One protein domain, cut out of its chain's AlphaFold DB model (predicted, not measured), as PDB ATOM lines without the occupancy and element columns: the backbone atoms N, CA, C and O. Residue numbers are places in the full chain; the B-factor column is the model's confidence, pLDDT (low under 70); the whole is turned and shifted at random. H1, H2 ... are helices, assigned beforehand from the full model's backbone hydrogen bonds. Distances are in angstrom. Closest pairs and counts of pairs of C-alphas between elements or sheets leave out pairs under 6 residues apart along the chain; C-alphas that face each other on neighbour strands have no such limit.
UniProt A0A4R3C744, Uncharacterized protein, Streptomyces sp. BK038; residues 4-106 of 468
ATOM      1  N   THR A   4     156.132  96.580  97.228       88.31
ATOM      2  CA  THR A   4     156.289  97.503  98.355       88.31
ATOM      3  C   THR A   4     154.954  97.832  99.027       88.31
ATOM      4  O   THR A   4     154.869  97.827 100.254       88.31
ATOM      5  N   THR A   5     153.887  98.050  98.250       91.12
ATOM      6  CA  THR A   5     152.542  98.343  98.773       91.12
ATOM      7  C   THR A   5     151.945  97.116  99.457       91.12
ATOM      8  O   THR A   5     151.323  97.237 100.510       91.12
ATOM      9  N   LYS A   6     152.186  95.914  98.916       89.75
ATOM     10  CA  LYS A   6     151.735  94.649  99.524       89.75
ATOM     11  C   LYS A   6     152.458  94.363 100.837       89.75
ATOM     12  O   LYS A   6     151.828  93.928 101.794       89.75
ATOM     13  N   ILE A   7     153.763  94.632 100.898       92.94
ATOM     14  CA  ILE A   7     154.563  94.468 102.118       92.94
ATOM     15  C   ILE A   7     154.145  95.495 103.173       92.94
ATOM     16  O   ILE A   7     153.988  95.131 104.336       92.94
ATOM     17  N   ALA A   8     153.905  96.751 102.782       90.00
ATOM     18  CA  ALA A   8     153.408  97.783 103.687       90.00
ATOM     19  C   ALA A   8     152.018  97.433 104.241       90.00
ATOM     20  O   ALA A   8     151.802  97.524 105.447       90.00
ATOM     21  N   LEU A   9     151.108  96.956 103.388       90.38
ATOM     22  CA  LEU A   9     149.778  96.512 103.799       90.38
ATOM     23  C   LEU A   9     149.857  95.290 104.729       90.38
ATOM     24  O   LEU A   9     149.239  95.279 105.789       90.38
ATOM     25  N   ALA A  10     150.669  94.287 104.386       93.06
ATOM     26  CA  ALA A  10     150.865  93.100 105.217       93.06
ATOM     27  C   ALA A  10     151.488  93.448 106.580       93.06
ATOM     28  O   ALA A  10     151.065  92.917 107.607       93.06
ATOM     29  N   ALA A  11     152.451  94.372 106.612       93.75
ATOM     30  CA  ALA A  11     153.057  94.864 107.843       93.75
ATOM     31  C   ALA A  11     152.073  95.691 108.681       93.75
ATOM     32  O   ALA A  11     152.065  95.561 109.903       93.75
ATOM     33  N   ALA A  12     151.215  96.496 108.047       91.62
ATOM     34  CA  ALA A  12     150.170  97.253 108.727       91.62
ATOM     35  C   ALA A  12     149.117  96.327 109.351       91.62
ATOM     36  O   ALA A  12     148.767  96.496 110.516       91.62
ATOM     37  N   VAL A  13     148.674  95.299 108.623       93.12
ATOM     38  CA  VAL A  13     147.721  94.301 109.128       93.12
ATOM     39  C   VAL A  13     148.341  93.478 110.260       93.12
ATOM     40  O   VAL A  13     147.736  93.334 111.322       93.12
ATOM     41  N   ALA A  14     149.577  92.995 110.093       91.38
ATOM     42  CA  ALA A  14     150.282  92.252 111.139       91.38
ATOM     43  C   ALA A  14     150.573  93.124 112.374       91.38
ATOM     44  O   ALA A  14     150.386  92.682 113.508       91.38
ATOM     45  N   GLY A  15     150.976  94.380 112.167       89.69
ATOM     46  CA  GLY A  15     151.209  95.359 113.226       89.69
ATOM     47  C   GLY A  15     149.928  95.721 113.974       89.69
ATOM     48  O   GLY A  15     149.923  95.740 115.204       89.69
ATOM     49  N   GLY A  16     148.823  95.914 113.252       88.38
ATOM     50  CA  GLY A  16     147.497  96.147 113.820       88.38
ATOM     51  C   GLY A  16     146.996  94.954 114.632       88.38
ATOM     52  O   GLY A  16     146.462  95.134 115.724       88.38
ATOM     53  N   TYR A  17     147.246  93.731 114.167       87.44
ATOM     54  CA  TYR A  17     146.840  92.518 114.872       87.44
ATOM     55  C   TYR A  17     147.644  92.275 116.157       87.44
ATOM     56  O   TYR A  17     147.081  91.946 117.206       87.44
ATOM     57  N   VAL A  18     148.961  92.497 116.117       84.38
ATOM     58  CA  VAL A  18     149.822  92.399 117.307       84.38
ATOM     59  C   VAL A  18     149.490  93.504 118.309       84.38
ATOM     60  O   VAL A  18     149.378  93.227 119.505       84.38
ATOM     61  N   LEU A  19     149.247  94.732 117.844       83.44
ATOM     62  CA  LEU A  19     148.811  95.829 118.706       83.44
ATOM     63  C   LEU A  19     147.432  95.534 119.317       83.44
ATOM     64  O   LEU A  19     147.246  95.719 120.519       83.44
ATOM     65  N   GLY A  20     146.509  94.977 118.531       83.19
ATOM     66  CA  GLY A  20     145.161  94.598 118.956       83.19
ATOM     67  C   GLY A  20     145.112  93.469 119.989       83.19
ATOM     68  O   GLY A  20     144.228  93.475 120.845       83.19
ATOM     69  N   ARG A  21     146.075  92.537 119.974       87.19
ATOM     70  CA  ARG A  21     146.177  91.469 120.988       87.19
ATOM     71  C   ARG A  21     146.675  91.956 122.340       87.19
ATOM     72  O   ARG A  21     146.408  91.325 123.363       87.19
ATOM     73  N   THR A  22     147.404  93.065 122.382       87.12
ATOM     74  CA  THR A  22     147.824  93.609 123.670       87.12
ATOM     75  C   THR A  22     146.638  94.325 124.316       87.12
ATOM     76  O   THR A  22     146.092  95.275 123.763       87.12
ATOM     77  N   LYS A  23     146.253  93.926 125.538       78.31
ATOM     78  CA  LYS A  23     145.205  94.617 126.328       78.31
ATOM     79  C   LYS A  23     145.484  96.127 126.483       78.31
ATOM     80  O   LYS A  23     144.571  96.920 126.674       78.31
ATOM     81  N   LYS A  24     146.757  96.525 126.360       83.69
ATOM     82  CA  LYS A  24     147.230  97.917 126.390       83.69
ATOM     83  C   LYS A  24     147.178  98.611 125.030       83.69
ATOM     84  O   LYS A  24     147.134  99.832 124.996       83.69
ATOM     85  N   GLY A  25     147.168  97.863 123.932       83.62
ATOM     86  CA  GLY A  25     147.143  98.409 122.582       83.62
ATOM     87  C   GLY A  25     145.809  99.050 122.242       83.62
ATOM     88  O   GLY A  25     145.810 100.112 121.644       83.62
ATOM     89  N   ARG A  26     144.682  98.508 122.722       80.38
ATOM     90  CA  ARG A  26     143.366  99.159 122.565       80.38
ATOM     91  C   ARG A  26     143.293 100.519 123.266       80.38
ATOM     92  O   ARG A  26     142.773 101.471 122.701       80.38
ATOM     93  N   LEU A  27     143.861 100.617 124.468       88.44
ATOM     94  CA  LEU A  27     143.938 101.862 125.241       88.44
ATOM     95  C   LEU A  27     144.958 102.844 124.650       88.44
ATOM     96  O   LEU A  27     144.702 104.038 124.569       88.44
ATOM     97  N   ALA A  28     146.108 102.345 124.202       87.19
ATOM     98  CA  ALA A  28     147.099 103.158 123.513       87.19
ATOM     99  C   ALA A  28     146.558 103.674 122.178       87.19
ATOM    100  O   ALA A  28     146.796 104.826 121.851       87.19
ATOM    101  N   PHE A  29     145.799 102.858 121.449       85.19
ATOM    102  CA  PHE A  29     145.155 103.244 120.202       85.19
ATOM    103  C   PHE A  29     144.054 104.266 120.455       85.19
ATOM    104  O   PHE A  29     144.078 105.308 119.828       85.19
ATOM    105  N   SER A  30     143.158 104.063 121.426       86.19
ATOM    106  CA  SER A  30     142.126 105.062 121.731       86.19
ATOM    107  C   SER A  30     142.723 106.394 122.182       86.19
ATOM    108  O   SER A  30     142.291 107.447 121.719       86.19
ATOM    109  N   VAL A  31     143.761 106.370 123.023       90.00
ATOM    110  CA  VAL A  31     144.471 107.582 123.449       90.00
ATOM    111  C   VAL A  31     145.242 108.204 122.287       90.00
ATOM    112  O   VAL A  31     145.208 109.421 122.146       90.00
ATOM    113  N   ALA A  32     145.902 107.411 121.440       86.44
ATOM    114  CA  ALA A  32     146.621 107.901 120.268       86.44
ATOM    115  C   ALA A  32     145.668 108.498 119.230       86.44
ATOM    116  O   ALA A  32     145.939 109.587 118.748       86.44
ATOM    117  N   THR A  33     144.537 107.856 118.938       84.50
ATOM    118  CA  THR A  33     143.478 108.372 118.062       84.50
ATOM    119  C   THR A  33     142.853 109.631 118.650       84.50
ATOM    120  O   THR A  33     142.640 110.593 117.925       84.50
ATOM    121  N   TYR A  34     142.621 109.680 119.964       84.50
ATOM    122  CA  TYR A  34     142.109 110.877 120.629       84.50
ATOM    123  C   TYR A  34     143.114 112.038 120.587       84.50
ATOM    124  O   TYR A  34     142.744 113.171 120.283       84.50
ATOM    125  N   LEU A  35     144.400 111.773 120.846       84.75
ATOM    126  CA  LEU A  35     145.449 112.789 120.746       84.75
ATOM    127  C   LEU A  35     145.678 113.222 119.299       84.75
ATOM    128  O   LEU A  35     145.835 114.413 119.066       84.75
ATOM    129  N   ALA A  36     145.684 112.292 118.346       82.81
ATOM    130  CA  ALA A  36     145.848 112.579 116.927       82.81
ATOM    131  C   ALA A  36     144.658 113.385 116.395       82.81
ATOM    132  O   ALA A  36     144.864 114.431 115.792       82.81
ATOM    133  N   GLY A  37     143.423 112.999 116.721       81.38
ATOM    134  CA  GLY A  37     142.231 113.786 116.393       81.38
ATOM    135  C   GLY A  37     142.310 115.204 116.964       81.38
ATOM    136  O   GLY A  37     142.034 116.178 116.270       81.38
ATOM    137  N   ARG A  38     142.800 115.349 118.202       78.88
ATOM    138  CA  ARG A  38     142.953 116.662 118.843       78.88
ATOM    139  C   ARG A  38     144.122 117.498 118.308       78.88
ATOM    140  O   ARG A  38     144.044 118.719 118.363       78.88
ATOM    141  N   ARG A  39     145.215 116.880 117.844       72.69
ATOM    142  CA  ARG A  39     146.418 117.588 117.355       72.69
ATOM    143  C   ARG A  39     146.384 117.899 115.866       72.69
ATOM    144  O   ARG A  39     147.017 118.868 115.472       72.69
ATOM    145  N   PHE A  40     145.689 117.095 115.071       75.69
ATOM    146  CA  PHE A  40     145.630 117.251 113.619       75.69
ATOM    147  C   PHE A  40     144.333 117.914 113.139       75.69
ATOM    148  O   PHE A  40     144.148 118.057 111.939       75.69
ATOM    149  N   GLY A  41     143.428 118.307 114.050       67.25
ATOM    150  CA  GLY A  41     142.145 118.921 113.679       67.25
ATOM    151  C   GLY A  41     141.255 118.000 112.841       67.25
ATOM    152  O   GLY A  41     140.297 118.458 112.230       67.25
ATOM    153  N   LEU A  42     141.583 116.707 112.805       73.50
ATOM    154  CA  LEU A  42     140.865 115.700 112.049       73.50
ATOM    155  C   LEU A  42     139.515 115.525 112.720       73.50
ATOM    156  O   LEU A  42     139.424 114.936 113.803       73.50
ATOM    157  N   GLU A  43     138.476 116.072 112.101       77.81
ATOM    158  CA  GLU A  43     137.128 115.883 112.593       77.81
ATOM    159  C   GLU A  43     136.831 114.377 112.517       77.81
ATOM    160  O   GLU A  43     136.822 113.803 111.422       77.81
ATOM    161  N   PRO A  44     136.616 113.695 113.655       75.88
ATOM    162  CA  PRO A  44     136.429 112.249 113.661       75.88
ATOM    163  C   PRO A  44     135.229 111.840 112.802       75.88
ATOM    164  O   PRO A  44     135.237 110.753 112.238       75.88
ATOM    165  N   GLY A  45     134.238 112.727 112.653       81.94
ATOM    166  CA  GLY A  45     133.104 112.542 111.754       81.94
ATOM    167  C   GLY A  45     133.465 112.606 110.267       81.94
ATOM    168  O   GLY A  45     132.897 111.838 109.500       81.94
ATOM    169  N   GLN A  46     134.410 113.456 109.849       81.75
ATOM    170  CA  GLN A  46     134.834 113.535 108.444       81.75
ATOM    171  C   GLN A  46     135.713 112.356 108.057       81.75
ATOM    172  O   GLN A  46     135.458 111.747 107.032       81.75
ATOM    173  N   LEU A  47     136.644 111.935 108.916       81.69
ATOM    174  CA  LEU A  47     137.405 110.705 108.677       81.69
ATOM    175  C   LEU A  47     136.518 109.460 108.659       81.69
ATOM    176  O   LEU A  47     136.788 108.531 107.902       81.69
ATOM    177  N   LEU A  48     135.462 109.421 109.480       84.31
ATOM    178  CA  LEU A  48     134.496 108.327 109.416       84.31
ATOM    179  C   LEU A  48     133.700 108.364 108.115       84.31
ATOM    180  O   LEU A  48     133.496 107.318 107.518       84.31
ATOM    181  N   LYS A  49     133.238 109.546 107.694       86.94
ATOM    182  CA  LYS A  49     132.461 109.719 106.461       86.94
ATOM    183  C   LYS A  49     133.307 109.429 105.233       86.94
ATOM    184  O   LYS A  49     132.894 108.640 104.404       86.94
ATOM    185  N   GLU A  50     134.504 109.989 105.152       85.06
ATOM    186  CA  GLU A  50     135.440 109.771 104.055       85.06
ATOM    187  C   GLU A  50     135.971 108.334 104.067       85.06
ATOM    188  O   GLU A  50     136.025 107.691 103.028       85.06
ATOM    189  N   GLY A  51     136.244 107.763 105.243       84.69
ATOM    190  CA  GLY A  51     136.588 106.350 105.389       84.69
ATOM    191  C   GLY A  51     135.449 105.411 104.987       84.69
ATOM    192  O   GLY A  51     135.701 104.405 104.334       84.69
ATOM    193  N   ALA A  52     134.201 105.747 105.326       86.00
ATOM    194  CA  ALA A  52     133.018 104.988 104.932       86.00
ATOM    195  C   ALA A  52     132.709 105.139 103.437       86.00
ATOM    196  O   ALA A  52     132.399 104.142 102.795       86.00
ATOM    197  N   SER A  53     132.846 106.339 102.867       83.06
ATOM    198  CA  SER A  53     132.697 106.583 101.428       83.06
ATOM    199  C   SER A  53     133.760 105.826 100.635       83.06
ATOM    200  O   SER A  53     133.421 105.094  99.714       83.06
ATOM    201  N   ARG A  54     135.027 105.863 101.070       81.81
ATOM    202  CA  ARG A  54     136.125 105.098 100.454       81.81
ATOM    203  C   ARG A  54     135.968 103.585 100.588       81.81
ATOM    204  O   ARG A  54     136.441 102.850  99.727       81.81
ATOM    205  N   LEU A  55     135.326 103.105 101.653       80.56
ATOM    206  CA  LEU A  55     134.967 101.690 101.797       80.56
ATOM    207  C   LEU A  55     133.795 101.316 100.889       80.56
ATOM    208  O   LEU A  55     133.815 100.246 100.293       80.56
ATOM    209  N   LYS A  56     132.800 102.198 100.757       80.94
ATOM    210  CA  LYS A  56     131.630 102.008  99.892       80.94
ATOM    211  C   LYS A  56     132.004 102.002  98.407       80.94
ATOM    212  O   LYS A  56     131.413 101.258  97.637       80.94
ATOM    213  N   GLU A  57     133.012 102.780  98.019       83.50
ATOM    214  CA  GLU A  57     133.571 102.807  96.661       83.50
ATOM    215  C   GLU A  57     134.301 101.509  96.273       83.50
ATOM    216  O   GLU A  57     134.542 101.269  95.091       83.50
ATOM    217  N   MET A  58     134.654 100.649  97.237       87.19
ATOM    218  CA  MET A  58     135.215  99.334  96.937       87.19
ATOM    219  C   MET A  58     134.076  98.318  96.748       87.19
ATOM    220  O   MET A  58     133.474  97.900  97.738       87.19
ATOM    221  N   PRO A  59     133.804  97.833  95.517       76.94
ATOM    222  CA  PRO A  59     132.662  96.950  95.240       76.94
ATOM    223  C   PRO A  59     132.726  95.621  96.005       76.94
ATOM    224  O   PRO A  59     131.707  95.017  96.296       76.94
ATOM    225  N   GLN A  60     133.924  95.189  96.403       82.38
ATOM    226  CA  GLN A  60     134.123  93.983  97.211       82.38
ATOM    227  C   GLN A  60     133.698  94.165  98.675       82.38
ATOM    228  O   GLN A  60     133.502  93.181  99.380       82.38
ATOM    229  N   PHE A  61     133.600  95.407  99.151       82.94
ATOM    230  CA  PHE A  61     133.267  95.714 100.537       82.94
ATOM    231  C   PHE A  61     131.770  95.926 100.741       82.94
ATOM    232  O   PHE A  61     131.305  95.723 101.854       82.94
ATOM    233  N   ALA A  62     131.020  96.288  99.698       80.06
ATOM    234  CA  ALA A  62     129.563  96.399  99.766       80.06
ATOM    235  C   ALA A  62     128.927  95.055 100.166       80.06
ATOM    236  O   ALA A  62     128.223  94.996 101.168       80.06
ATOM    237  N   ASP A  63     129.308  93.962  99.496       80.38
ATOM    238  CA  ASP A  63     128.780  92.619  99.783       80.38
ATOM    239  C   ASP A  63     129.122  92.134 101.207       80.38
ATOM    240  O   ASP A  63     128.299  91.535 101.900       80.38
ATOM    241  N   LEU A  64     130.341  92.430 101.673       80.06
ATOM    242  CA  LEU A  64     130.793  92.118 103.035       80.06
ATOM    243  C   LEU A  64     130.133  93.021 104.082       80.06
ATOM    244  O   LEU A  64     129.843  92.571 105.190       80.06
ATOM    245  N   ALA A  65     129.903  94.291 103.752       81.62
ATOM    246  CA  ALA A  65     129.237  95.242 104.623       81.62
ATOM    247  C   ALA A  65     127.755  94.908 104.774       81.62
ATOM    248  O   ALA A  65     127.253  95.076 105.874       81.62
ATOM    249  N   GLU A  66     127.071  94.401 103.748       81.94
ATOM    250  CA  GLU A  66     125.674  93.955 103.840       81.94
ATOM    251  C   GLU A  66     125.538  92.745 104.782       81.94
ATOM    252  O   GLU A  66     124.706  92.743 105.688       81.94
ATOM    253  N   GLN A  67     126.425  91.752 104.631       86.31
ATOM    254  CA  GLN A  67     126.443  90.552 105.478       86.31
ATOM    255  C   GLN A  67     126.791  90.884 106.932       86.31
ATOM    256  O   GLN A  67     126.113  90.446 107.860       86.31
ATOM    257  N   LEU A  68     127.804  91.728 107.141       85.56
ATOM    258  CA  LEU A  68     128.184  92.169 108.480       85.56
ATOM    259  C   LEU A  68     127.186  93.165 109.070       85.56
ATOM    260  O   LEU A  68     127.035  93.207 110.282       85.56
ATOM    261  N   ARG A  69     126.499  93.979 108.266       84.25
ATOM    262  CA  ARG A  69     125.509  94.939 108.763       84.25
ATOM    263  C   ARG A  69     124.278  94.230 109.308       84.25
ATOM    264  O   ARG A  69     123.719  94.757 110.251       84.25
ATOM    265  N   GLY A  70     123.866  93.078 108.789       87.06
ATOM    266  CA  GLY A  70     122.797  92.294 109.420       87.06
ATOM    267  C   GLY A  70     123.248  91.742 110.773       87.06
ATOM    268  O   GLY A  70     122.787  92.169 111.830       87.06
ATOM    269  N   GLU A  71     124.253  90.868 110.745       88.56
ATOM    270  CA  GLU A  71     124.688  90.119 111.929       88.56
ATOM    271  C   GLU A  71     125.324  91.007 113.007       88.56
ATOM    272  O   GLU A  71     125.066  90.827 114.196       88.56
ATOM    273  N   ALA A  72     126.135  92.002 112.632       88.50
ATOM    274  CA  ALA A  72     126.785  92.880 113.603       88.50
ATOM    275  C   ALA A  72     125.844  93.952 114.158       88.50
ATOM    276  O   ALA A  72     126.077  94.438 115.264       88.50
ATOM    277  N   LEU A  73     124.803  94.346 113.422       91.81
ATOM    278  CA  LEU A  73     123.827  95.313 113.921       91.81
ATOM    279  C   LEU A  73     122.836  94.615 114.858       91.81
ATOM    280  O   LEU A  73     122.545  95.177 115.912       91.81
ATOM    281  N   ASP A  74     122.437  93.372 114.580       91.75
ATOM    282  CA  ASP A  74     121.633  92.568 115.510       91.75
ATOM    283  C   ASP A  74     122.425  92.147 116.752       91.75
ATOM    284  O   ASP A  74     122.005  92.442 117.877       91.75
ATOM    285  N   ALA A  75     123.630  91.591 116.585       92.44
ATOM    286  CA  ALA A  75     124.507  91.278 117.716       92.44
ATOM    287  C   ALA A  75     124.916  92.545 118.486       92.44
ATOM    288  O   ALA A  75     125.025  92.534 119.712       92.44
ATOM    289  N   GLY A  76     125.108  93.668 117.789       91.19
ATOM    290  CA  GLY A  76     125.419  94.964 118.388       91.19
ATOM    291  C   GLY A  76     124.257  95.528 119.202       91.19
ATOM    292  O   GLY A  76     124.473  96.014 120.314       91.19
ATOM    293  N   ARG A  77     123.023  95.426 118.695       94.62
ATOM    294  CA  ARG A  77     121.805  95.796 119.428       94.62
ATOM    295  C   ARG A  77     121.604  94.905 120.646       94.62
ATOM    296  O   ARG A  77     121.374  95.446 121.722       94.62
ATOM    297  N   GLN A  78     121.763  93.587 120.526       94.81
ATOM    298  CA  GLN A  78     121.676  92.667 121.665       94.81
ATOM    299  C   GLN A  78     122.775  92.920 122.704       94.81
ATOM    300  O   GLN A  78     122.489  92.975 123.900       94.81
ATOM    301  N   ALA A  79     124.022  93.141 122.285       93.06
ATOM    302  CA  ALA A  79     125.128  93.447 123.192       93.06
ATOM    303  C   ALA A  79     124.937  94.797 123.905       93.06
ATOM    304  O   ALA A  79     125.225  94.927 125.095       93.06
ATOM    305  N   LEU A  80     124.422  95.811 123.207       92.94
ATOM    306  CA  LEU A  80     124.083  97.094 123.821       92.94
ATOM    307  C   LEU A  80     122.871  96.991 124.741       92.94
ATOM    308  O   LEU A  80     122.905  97.573 125.820       92.94
ATOM    309  N   ALA A  81     121.832  96.250 124.355       95.62
ATOM    310  CA  ALA A  81     120.652  96.027 125.183       95.62
ATOM    311  C   ALA A  81     121.021  95.275 126.466       95.62
ATOM    312  O   ALA A  81     120.657  95.701 127.557       95.62
ATOM    313  N   THR A  82     121.829  94.218 126.370       96.19
ATOM    314  CA  THR A  82     122.333  93.478 127.539       96.19
ATOM    315  C   THR A  82     123.256  94.331 128.409       96.19
ATOM    316  O   THR A  82     123.126  94.314 129.632       96.19
ATOM    317  N   ALA A  83     124.143  95.136 127.821       93.94
ATOM    318  CA  ALA A  83     124.981  96.067 128.575       93.94
ATOM    319  C   ALA A  83     124.161  97.175 129.258       93.94
ATOM    320  O   ALA A  83     124.446  97.542 130.398       93.94
ATOM    321  N   ALA A  84     123.137  97.699 128.583       94.31
ATOM    322  CA  ALA A  84     122.216  98.680 129.140       94.31
ATOM    323  C   ALA A  84     121.395  98.072 130.281       94.31
ATOM    324  O   ALA A  84     121.337  98.671 131.351       94.31
ATOM    325  N   ASN A  85     120.862  96.863 130.104       96.19
ATOM    326  CA  ASN A  85     120.124  96.136 131.136       96.19
ATOM    327  C   ASN A  85     121.000  95.823 132.350       96.19
ATOM    328  O   ASN A  85     120.567  96.064 133.469       96.19
ATOM    329  N   ARG A  86     122.255  95.391 132.162       95.38
ATOM    330  CA  ARG A  86     123.211  95.224 133.273       95.38
ATOM    331  C   ARG A  86     123.446  96.528 134.014       95.38
ATOM    332  O   ARG A  86     123.382  96.567 135.233       95.38
ATOM    333  N   LYS A  87     123.633  97.624 133.283       95.38
ATOM    334  CA  LYS A  87     123.845  98.934 133.896       95.38
ATOM    335  C   LYS A  87     122.606  99.438 134.637       95.38
ATOM    336  O   LYS A  87     122.752 100.096 135.660       95.38
ATOM    337  N   LEU A  88     121.404  99.150 134.134       96.69
ATOM    338  CA  LEU A  88     120.145  99.450 134.815       96.69
ATOM    339  C   LEU A  88     119.961  98.569 136.055       96.69
ATOM    340  O   LEU A  88     119.566  99.093 137.091       96.69
ATOM    341  N   ALA A  89     120.320  97.287 135.984       95.50
ATOM    342  CA  ALA A  89     120.311  96.369 137.119       95.50
ATOM    343  C   ALA A  89     121.303  96.801 138.211       95.50
ATOM    344  O   ALA A  89     120.929  96.855 139.378       95.50
ATOM    345  N   ASP A  90     122.517  97.222 137.847       96.94
ATOM    346  CA  ASP A  90     123.509  97.755 138.790       96.94
ATOM    347  C   ASP A  90     123.010  99.037 139.473       96.94
ATOM    348  O   ASP A  90     123.252  99.280 140.658       96.94
ATOM    349  N   LEU A  91     122.312  99.892 138.724       97.25
ATOM    350  CA  LEU A  91     121.760 101.137 139.252       97.25
ATOM    351  C   LEU A  91     120.567 100.858 140.172       97.25
ATOM    352  O   LEU A  91     120.478 101.461 141.240       97.25
ATOM    353  N   ALA A  92     119.701  99.918 139.793       96.69
ATOM    354  CA  ALA A  92     118.593  99.448 140.615       96.69
ATOM    355  C   ALA A  92     119.092  98.777 141.903       96.69
ATOM    356  O   ALA A  92     118.588  99.101 142.972       96.69
ATOM    357  N   GLY A  93     120.130  97.938 141.828       96.12
ATOM    358  CA  GLY A  93     120.772  97.310 142.985       96.12
ATOM    359  C   GLY A  93     121.337  98.339 143.962       96.12
ATOM    360  O   GLY A  93     121.014  98.302 145.145       96.12
ATOM    361  N   ASN A  94     122.064  99.344 143.462       97.25
ATOM    362  CA  ASN A  94     122.565 100.445 144.296       97.25
ATOM    363  C   ASN A  94     121.436 101.288 144.918       97.25
ATOM    364  O   ASN A  94     121.572 101.791 146.035       97.25
ATOM    365  N   LEU A  95     120.325 101.489 144.202       96.94
ATOM    366  CA  LEU A  95     119.177 102.236 144.720       96.94
ATOM    367  C   LEU A  95     118.423 101.430 145.786       96.94
ATOM    368  O   LEU A  95     118.009 101.988 146.802       96.94
ATOM    369  N   HIS A  96     118.281 100.126 145.567       95.56
ATOM    370  CA  HIS A  96     117.648  99.185 146.479       95.56
ATOM    371  C   HIS A  96     118.464  99.026 147.766       95.56
ATOM    372  O   HIS A  96     117.925  99.212 148.852       95.56
ATOM    373  N   GLU A  97     119.776  98.812 147.659       96.19
ATOM    374  CA  GLU A  97     120.688  98.687 148.800       96.19
ATOM    375  C   GLU A  97     120.701  99.961 149.651       96.19
ATOM    376  O   GLU A  97     120.562  99.910 150.871       96.19
ATOM    377  N   ARG A  98     120.718 101.130 149.004       93.94
ATOM    378  CA  ARG A  98     120.610 102.418 149.696       93.94
ATOM    379  C   ARG A  98     119.249 102.621 150.363       93.94
ATOM    380  O   ARG A  98     119.171 103.272 151.400       93.94
ATOM    381  N   THR A  99     118.175 102.106 149.769       94.88
ATOM    382  CA  THR A  99     116.826 102.183 150.348       94.88
ATOM    383  C   THR A  99     116.698 101.250 151.546       94.88
ATOM    384  O   THR A  99     116.139 101.658 152.558       94.88
ATOM    385  N   LEU A 100     117.276 100.050 151.485       95.50
ATOM    386  CA  LEU A 100     117.360  99.135 152.620       95.50
ATOM    387  C   LEU A 100     118.220  99.711 153.744       95.50
ATOM    388  O   LEU A 100     117.820  99.656 154.899       95.50
ATOM    389  N   GLU A 101     119.362 100.318 153.427       93.56
ATOM    390  CA  GLU A 101     120.214 100.981 154.415       93.56
ATOM    391  C   GLU A 101     119.494 102.175 155.057       93.56
ATOM    392  O   GLU A 101     119.525 102.345 156.274       93.56
ATOM    393  N   LEU A 102     118.757 102.965 154.268       93.69
ATOM    394  CA  LEU A 102     117.932 104.053 154.788       93.69
ATOM    395  C   LEU A 102     116.758 103.543 155.629       93.69
ATOM    396  O   LEU A 102     116.518 104.102 156.692       93.69
ATOM    397  N   SER A 103     116.072 102.483 155.205       89.56
ATOM    398  CA  SER A 103     114.971 101.845 155.938       89.56
ATOM    399  C   SER A 103     115.447 101.256 157.269       89.56
ATOM    400  O   SER A 103     114.857 101.538 158.314       89.56
ATOM    401  N   ARG A 104     116.582 100.547 157.264       86.69
ATOM    402  CA  ARG A 104     117.238 100.030 158.472       86.69
ATOM    403  C   ARG A 104     117.690 101.167 159.384       86.69
ATOM    404  O   ARG A 104     117.343 101.167 160.554       86.69
ATOM    405  N   SER A 105     118.340 102.199 158.843       83.88
ATOM    406  CA  SER A 105     118.769 103.371 159.625       83.88
ATOM    407  C   SER A 105     117.616 104.239 160.149       83.88
ATOM    408  O   SER A 105     117.827 105.069 161.028       83.88
ATOM    409  N   ASN A 106     116.415 104.115 159.574       77.81
ATOM    410  CA  ASN A 106     115.217 104.808 160.043       77.81
ATOM    411  C   ASN A 106     114.477 103.993 161.108       77.81
ATOM    412  O   ASN A 106     113.923 104.575 162.031       77.81
TER     413      ASN A 106
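This is residues 4 to 106 of the 468 residues of an uncharacterized protein of Streptomyces sp. BK038 (UniProt A0A4R3C744). Four helices joined end to end make an open zigzag with no shared core; the long, kinked H4 makes most of the length, and its residues 66 to 106 stick out. The 103 printed residues hold H1, H2, H3 and H4 in that order and no named strand: all helix. The whole is extended, radius of gyration of the C-alphas 21.5 A, spanning 74 by 33 by 28 A.

H1, residues 4 to 21, and H2, residues 23 to 40, only just touch, with 3 pairs of C-alphas within 8 A, only at the corner; the closest C-alphas, Leu 19 and Gly 25, are 4.9 A apart. H3, residues 44 to 56, is close to H2 but not clearly touching: C-alphas 37 and 44 are closest, 6.6 A. H3 and H4, residues 59 to 106, only just touch, with 3 such pairs, only at the corner, closest at C-alphas 56 and 62, 6.0 A. Every O i to N i+4 pair is within hydrogen-bond range in H1 and H3, 13 of 14 in H2 and 42 of 44 in H4.

H1 begins at C-alpha 4 (156.289, 97.503, 98.355) and is 25.5 A long, H2 26.0 A, H3 17.8 A. H4, 67.6 A, has a kink of 38 degrees near residue 70 and ends at C-alpha 106 (115.217, 104.808, 160.043).

The C-alphas farthest apart, Thr 4 and Asn 106, are 74.5 A apart. The printed part has no cut; its three links are tight. Residue 41 has pLDDT under 70.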